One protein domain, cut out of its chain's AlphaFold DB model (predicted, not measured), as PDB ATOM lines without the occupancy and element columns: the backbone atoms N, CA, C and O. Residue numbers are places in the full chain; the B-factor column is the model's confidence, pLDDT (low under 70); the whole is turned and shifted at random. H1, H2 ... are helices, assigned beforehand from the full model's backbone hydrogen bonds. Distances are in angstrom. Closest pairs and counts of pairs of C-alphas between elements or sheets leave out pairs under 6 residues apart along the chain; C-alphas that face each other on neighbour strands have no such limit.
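AT A GLANCE: This is residues 2 to 45 of the 100 residues of an uncharacterized protein of Sphingobium sp. C100 (UniProt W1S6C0). Starting from residue 2, you meet one helix, H1, as an arm whose first part sticks out, with residues 2 to 11 standing free; it leads into a small head made of two short helices, H2 and H3, set at a corner, and a looping stretch without a named element, residues 31 to 45. That head, together with the rest of H1, makes a body of 34 residues spanning 24 by 19 by 10 A, and the free arm adds to its length. The printed part has 44 residues with three named helices in the order H1, H2, H3 and no named strand; the class is all helix, though under half of the residues, 20 of the 44, are in named elements. The whole is loose, with a radius of gyration of the C-alphas of 11.8 A, and spans 33 by 22 by 12 A, only just flat.

HOW THE PARTS SIT: Begin with H1, residues 6 to 17, which touches no helix. After a tight link of 2 residues comes H2, residues 20 to 23, close to H1 but not clearly touching it; look at Glu 17 and Lys 23, whose C-alphas are the closest of the two helices at 7.4 A. A second tight link, of 3 residues, leads to H3, residues 27 to 30. H2 and H3 touch only at the corner by their link, and their closest C-alphas, those of Gly 22 and Gly 30, are 3.6 A apart. H1 and H3 are only just apart, with their closest C-alphas at 8.3 A. In the backbone of H1, every O i to N i+4 pair is within hydrogen-bond range. H2 and H3 are too short for such a pair; their single O i to N i+3 pair is within range in H2 and not within range in H3.

IN THESE COORDINATES: Find C-alpha 6 at (132.916, 161.715, 141.036); from there H1 runs 16.6 A to C-alpha 17 at (119.898, 151.516, 141.776). H2 goes from Val 20 to Lys 23, 4.9 A from first to last C-alpha. H3 goes from Glu 27 to Gly 30, also 4.9 A, and ends with C-alpha 30 at (117.162, 149.544, 150.564).

THE WHOLE: The two C-alphas farthest apart are those of Asn 2 and Gly 38, at 34.1 A, while those of Asn 2 and Ser 45, the first and last printed, are 25.9 A apart. The printed part has no cut, and neither link between helices is long. The C-alphas of residues 31 to 45 lie 2 to 16 A from the mean of the C-alphas. The mean pLDDT of the printed part is 87.2; look at residues 2 to 3 for the values under 70, where the model's confidence is low.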
ATOM      1  N   ASN A   2     138.898 165.006 151.896       52.34
ATOM      2  CA  ASN A   2     138.998 163.834 151.021       52.34
ATOM      3  C   ASN A   2     137.704 163.711 150.193       52.34
ATOM      4  O   ASN A   2     136.720 163.143 150.666       52.34
ATOM      5  N   ARG A   3     137.640 164.348 149.016       63.12
ATOM      6  CA  ARG A   3     136.486 164.196 148.114       63.12
ATOM      7  C   ARG A   3     136.656 162.894 147.340       63.12
ATOM      8  O   ARG A   3     137.645 162.734 146.633       63.12
ATOM      9  N   SER A   4     135.693 161.987 147.472       71.94
ATOM     10  CA  SER A   4     135.648 160.780 146.643       71.94
ATOM     11  C   SER A   4     135.570 161.173 145.160       71.94
ATOM     12  O   SER A   4     134.860 162.134 144.844       71.94
ATOM     13  N   PRO A   5     136.271 160.469 144.251       80.31
ATOM     14  CA  PRO A   5     136.212 160.759 142.821       80.31
ATOM     15  C   PRO A   5     134.761 160.713 142.319       80.31
ATOM     16  O   PRO A   5     134.041 159.773 142.668       80.31
ATOM     17  N   PRO A   6     134.305 161.676 141.497       85.44
ATOM     18  CA  PRO A   6     132.916 161.715 141.036       85.44
ATOM     19  C   PRO A   6     132.527 160.453 140.256       85.44
ATOM     20  O   PRO A   6     131.407 159.971 140.385       85.44
ATOM     21  N   GLN A   7     133.474 159.858 139.524       85.06
ATOM     22  CA  GLN A   7     133.276 158.590 138.820       85.06
ATOM     23  C   GLN A   7     133.013 157.432 139.792       85.06
ATOM     24  O   GLN A   7     132.143 156.602 139.546       85.06
ATOM     25  N   ALA A   8     133.730 157.388 140.921       84.94
ATOM     26  CA  ALA A   8     133.521 156.368 141.942       84.94
ATOM     27  C   ALA A   8     132.143 156.522 142.600       84.94
ATOM     28  O   ALA A   8     131.442 155.537 142.804       84.94
ATOM     29  N   VAL A   9     131.727 157.760 142.883       89.19
ATOM     30  CA  VAL A   9     130.394 158.046 143.437       89.19
ATOM     31  C   VAL A   9     129.290 157.621 142.470       89.19
ATOM     32  O   VAL A   9     128.319 157.004 142.902       89.19
ATOM     33  N   GLU A  10     129.449 157.883 141.171       92.38
ATOM     34  CA  GLU A  10     128.461 157.475 140.171       92.38
ATOM     35  C   GLU A  10     128.338 155.949 140.078       92.38
ATOM     36  O   GLU A  10     127.227 155.428 140.079       92.38
ATOM     37  N   LEU A  11     129.452 155.210 140.107       90.12
ATOM     38  CA  LEU A  11     129.415 153.744 140.149       90.12
ATOM     39  C   LEU A  11     128.685 153.222 141.395       90.12
ATOM     40  O   LEU A  11     127.870 152.305 141.300       90.12
ATOM     41  N   LEU A  12     128.930 153.819 142.566       90.75
ATOM     42  CA  LEU A  12     128.216 153.451 143.792       90.75
ATOM     43  C   LEU A  12     126.714 153.747 143.682       90.75
ATOM     44  O   LEU A  12     125.901 152.956 144.161       90.75
ATOM     45  N   ARG A  13     126.337 154.846 143.019       91.31
ATOM     46  CA  ARG A  13     124.938 155.203 142.744       91.31
ATOM     47  C   ARG A  13     124.277 154.202 141.793       91.31
ATOM     48  O   ARG A  13     123.164 153.765 142.060       91.31
ATOM     49  N   GLN A  14     124.972 153.763 140.750       92.38
ATOM     50  CA  GLN A  14     124.474 152.730 139.835       92.38
ATOM     51  C   GLN A  14     124.280 151.387 140.548       92.38
ATOM     52  O   GLN A  14     123.233 150.756 140.420       92.38
ATOM     53  N   ILE A  15     125.245 150.966 141.373       90.75
ATOM     54  CA  ILE A  15     125.109 149.756 142.203       90.75
ATOM     55  C   ILE A  15     123.904 149.890 143.141       90.75
ATOM     56  O   ILE A  15     123.155 148.933 143.338       90.75
ATOM     57  N   LYS A  16     123.691 151.085 143.700       90.75
ATOM     58  CA  LYS A  16     122.549 151.374 144.562       90.75
ATOM     59  C   LYS A  16     121.212 151.209 143.842       90.75
ATOM     60  O   LYS A  16     120.292 150.647 144.426       90.75
ATOM     61  N   GLU A  17     121.107 151.662 142.598       91.31
ATOM     62  CA  GLU A  17     119.898 151.516 141.776       91.31
ATOM     63  C   GLU A  17     119.578 150.051 141.444       91.31
ATOM     64  O   GLU A  17     118.408 149.683 141.322       91.31
ATOM     65  N   LEU A  18     120.596 149.189 141.363       90.88
ATOM     66  CA  LEU A  18     120.416 147.744 141.179       90.88
ATOM     67  C   LEU A  18     119.877 147.036 142.435       90.88
ATOM     68  O   LEU A  18     119.454 145.880 142.354       90.88
ATOM     69  N   ASN A  19     119.862 147.699 143.598       91.25
ATOM     70  CA  ASN A  19     119.300 147.133 144.818       91.25
ATOM     71  C   ASN A  19     117.767 147.024 144.715       91.25
ATOM     72  O   ASN A  19     117.023 147.984 144.936       91.25
ATOM     73  N   VAL A  20     117.292 145.801 144.464       90.19
ATOM     74  CA  VAL A  20     115.864 145.477 144.351       90.19
ATOM     75  C   VAL A  20     115.056 145.859 145.592       90.19
ATOM     76  O   VAL A  20     113.917 146.291 145.460       90.19
ATOM     77  N   TYR A  21     115.626 145.775 146.796       90.75
ATOM     78  CA  TYR A  21     114.904 146.100 148.027       90.75
ATOM     79  C   TYR A  21     114.555 147.585 148.104       90.75
ATOM     80  O   TYR A  21     113.429 147.930 148.456       90.75
ATOM     81  N   GLY A  22     115.487 148.454 147.703       88.38
ATOM     82  CA  GLY A  22     115.225 149.889 147.592       88.38
ATOM     83  C   GLY A  22     114.155 150.187 146.543       88.38
ATOM     84  O   GLY A  22     113.243 150.967 146.800       88.38
ATOM     85  N   LYS A  23     114.202 149.491 145.399       86.88
ATOM     86  CA  LYS A  23     113.217 149.646 144.316       86.88
ATOM     87  C   LYS A  23     111.780 149.320 144.745       86.88
ATOM     88  O   LYS A  23     110.849 149.946 144.251       86.88
ATOM     89  N   TYR A  24     111.598 148.364 145.657       90.62
ATOM     90  CA  TYR A  24     110.285 147.975 146.186       90.62
ATOM     91  C   TYR A  24     109.925 148.659 147.520       90.62
ATOM     92  O   TYR A  24     108.991 148.227 148.190       90.62
ATOM     93  N   GLY A  25     110.644 149.716 147.919       89.50
ATOM     94  CA  GLY A  25     110.307 150.518 149.104       89.50
ATOM     95  C   GLY A  25     110.684 149.887 150.448       89.50
ATOM     96  O   GLY A  25     110.179 150.300 151.486       89.50
ATOM     97  N   ASN A  26     111.566 148.886 150.470       91.75
ATOM     98  CA  ASN A  26     112.064 148.324 151.721       91.75
ATOM     99  C   ASN A  26     113.197 149.201 152.267       91.75
ATOM    100  O   ASN A  26     114.337 149.092 151.824       91.75
ATOM    101  N   GLU A  27     112.896 150.050 153.243       89.62
ATOM    102  CA  GLU A  27     113.863 151.002 153.811       89.62
ATOM    103  C   GLU A  27     115.023 150.307 154.543       89.62
ATOM    104  O   GLU A  27     116.178 150.719 154.421       89.62
ATOM    105  N   ARG A  28     114.741 149.189 155.230       89.88
ATOM    106  CA  ARG A  28     115.735 148.437 156.013       89.88
ATOM    107  C   ARG A  28     116.878 147.905 155.150       89.88
ATOM    108  O   ARG A  28     118.036 148.075 155.512       89.88
ATOM    109  N   PHE A  29     116.574 147.274 154.017       91.00
ATOM    110  CA  PHE A  29     117.588 146.707 153.112       91.00
ATOM    111  C   PHE A  29     117.939 147.648 151.956       91.00
ATOM    112  O   PHE A  29     119.038 147.594 151.395       91.00
ATOM    113  N   GLY A  30     117.018 148.543 151.609       90.25
ATOM    114  CA  GLY A  30     117.162 149.544 150.564       90.25
ATOM    115  C   GLY A  30     118.194 150.615 150.882       90.25
ATOM    116  O   GLY A  30     118.611 151.303 149.960       90.25
ATOM    117  N   GLN A  31     118.674 150.732 152.126       90.75
ATOM    118  CA  GLN A  31     119.764 151.632 152.536       90.75
ATOM    119  C   GLN A  31     121.182 151.082 152.280       90.75
ATOM    120  O   GLN A  31     122.120 151.868 152.147       90.75
ATOM    121  N   TYR A  32     121.342 149.785 152.008       92.62
ATOM    122  CA  TYR A  32     122.647 149.182 151.696       92.62
ATOM    123  C   TYR A  32     122.910 149.053 150.187       92.62
ATOM    124  O   TYR A  32     121.996 149.214 149.374       92.62
ATOM    125  N   LEU A  33     124.167 148.810 149.802       90.94
ATOM    126  CA  LEU A  33     124.547 148.479 148.416       90.94
ATOM    127  C   LEU A  33     124.379 146.981 148.138       90.94
ATOM    128  O   LEU A  33     123.831 146.594 147.114       90.94
ATOM    129  N   PHE A  34     124.796 146.147 149.093       90.69
ATOM    130  CA  PHE A  34     124.742 144.688 149.002       90.69
ATOM    131  C   PHE A  34     124.030 144.101 150.234       90.69
ATOM    132  O   PHE A  34     124.692 143.565 151.129       90.69
ATOM    133  N   PRO A  35     122.697 144.253 150.335       91.44
ATOM    134  CA  PRO A  35     121.935 143.736 151.468       91.44
ATOM    135  C   PRO A  35     121.853 142.203 151.467       91.44
ATOM    136  O   PRO A  35     121.756 141.569 150.412       91.44
ATOM    137  N   VAL A  36     121.847 141.602 152.660       89.25
ATOM    138  CA  VAL A  36     121.694 140.153 152.865       89.25
ATOM    139  C   VAL A  36     120.675 139.893 153.969       89.25
ATOM    140  O   VAL A  36     120.909 140.228 155.125       89.25
ATOM    141  N   ILE A  37     119.561 139.246 153.618       87.38
ATOM    142  CA  ILE A  37     118.523 138.863 154.584       87.38
ATOM    143  C   ILE A  37     119.057 137.769 155.512       87.38
ATOM    144  O   ILE A  37     119.627 136.779 155.049       87.38
ATOM    145  N   GLY A  38     118.816 137.931 156.813       84.62
ATOM    146  CA  GLY A  38     119.130 136.920 157.824       84.62
ATOM    147  C   GLY A  38     120.573 136.953 158.324       84.62
ATOM    148  O   GLY A  38     120.958 136.065 159.079       84.62
ATOM    149  N   ASN A  39     121.365 137.955 157.926       84.00
ATOM    150  CA  ASN A  39     122.636 138.263 158.578       84.00
ATOM    151  C   ASN A  39     122.423 139.316 159.680       84.00
ATOM    152  O   ASN A  39     121.553 140.168 159.538       84.00
ATOM    153  N   GLN A  40     123.229 139.286 160.744       83.50
ATOM    154  CA  GLN A  40     123.111 140.227 161.867       83.50
ATOM    155  C   GLN A  40     123.293 141.686 161.426       83.50
ATOM    156  O   GLN A  40     122.576 142.566 161.895       83.50
ATOM    157  N   ASP A  41     124.199 141.912 160.475       86.12
ATOM    158  CA  ASP A  41     124.540 143.245 159.968       86.12
ATOM    159  C   ASP A  41     123.737 143.641 158.716       86.12
ATOM    160  O   ASP A  41     124.075 144.629 158.064       86.12
ATOM    161  N   ASP A  42     122.746 142.829 158.308       88.44
ATOM    162  CA  ASP A  42     121.900 143.001 157.109       88.44
ATOM    163  C   ASP A  42     122.667 143.244 155.783       88.44
ATOM    164  O   ASP A  42     122.092 143.618 154.756       88.44
ATOM    165  N   THR A  43     123.977 142.987 155.771       89.62
ATOM    166  CA  THR A  43     124.915 143.303 154.686       89.62
ATOM    167  C   THR A  43     125.816 142.118 154.348       89.62
ATOM    168  O   THR A  43     125.909 141.127 155.081       89.62
ATOM    169  N   ILE A  44     126.459 142.191 153.179       88.44
ATOM    170  CA  ILE A  44     127.399 141.173 152.714       88.44
ATOM    171  C   ILE A  44     128.661 141.129 153.587       88.44
ATOM    172  O   ILE A  44     129.299 142.148 153.836       88.44
ATOM    173  N   SER A  45     129.063 139.928 154.010       85.12
ATOM    174  CA  SER A  45     130.364 139.722 154.649       85.12
ATOM    175  C   SER A  45     131.488 139.634 153.612       85.12
ATOM    176  O   SER A  45     131.274 139.236 152.462       85.12
TER     177      SER A  45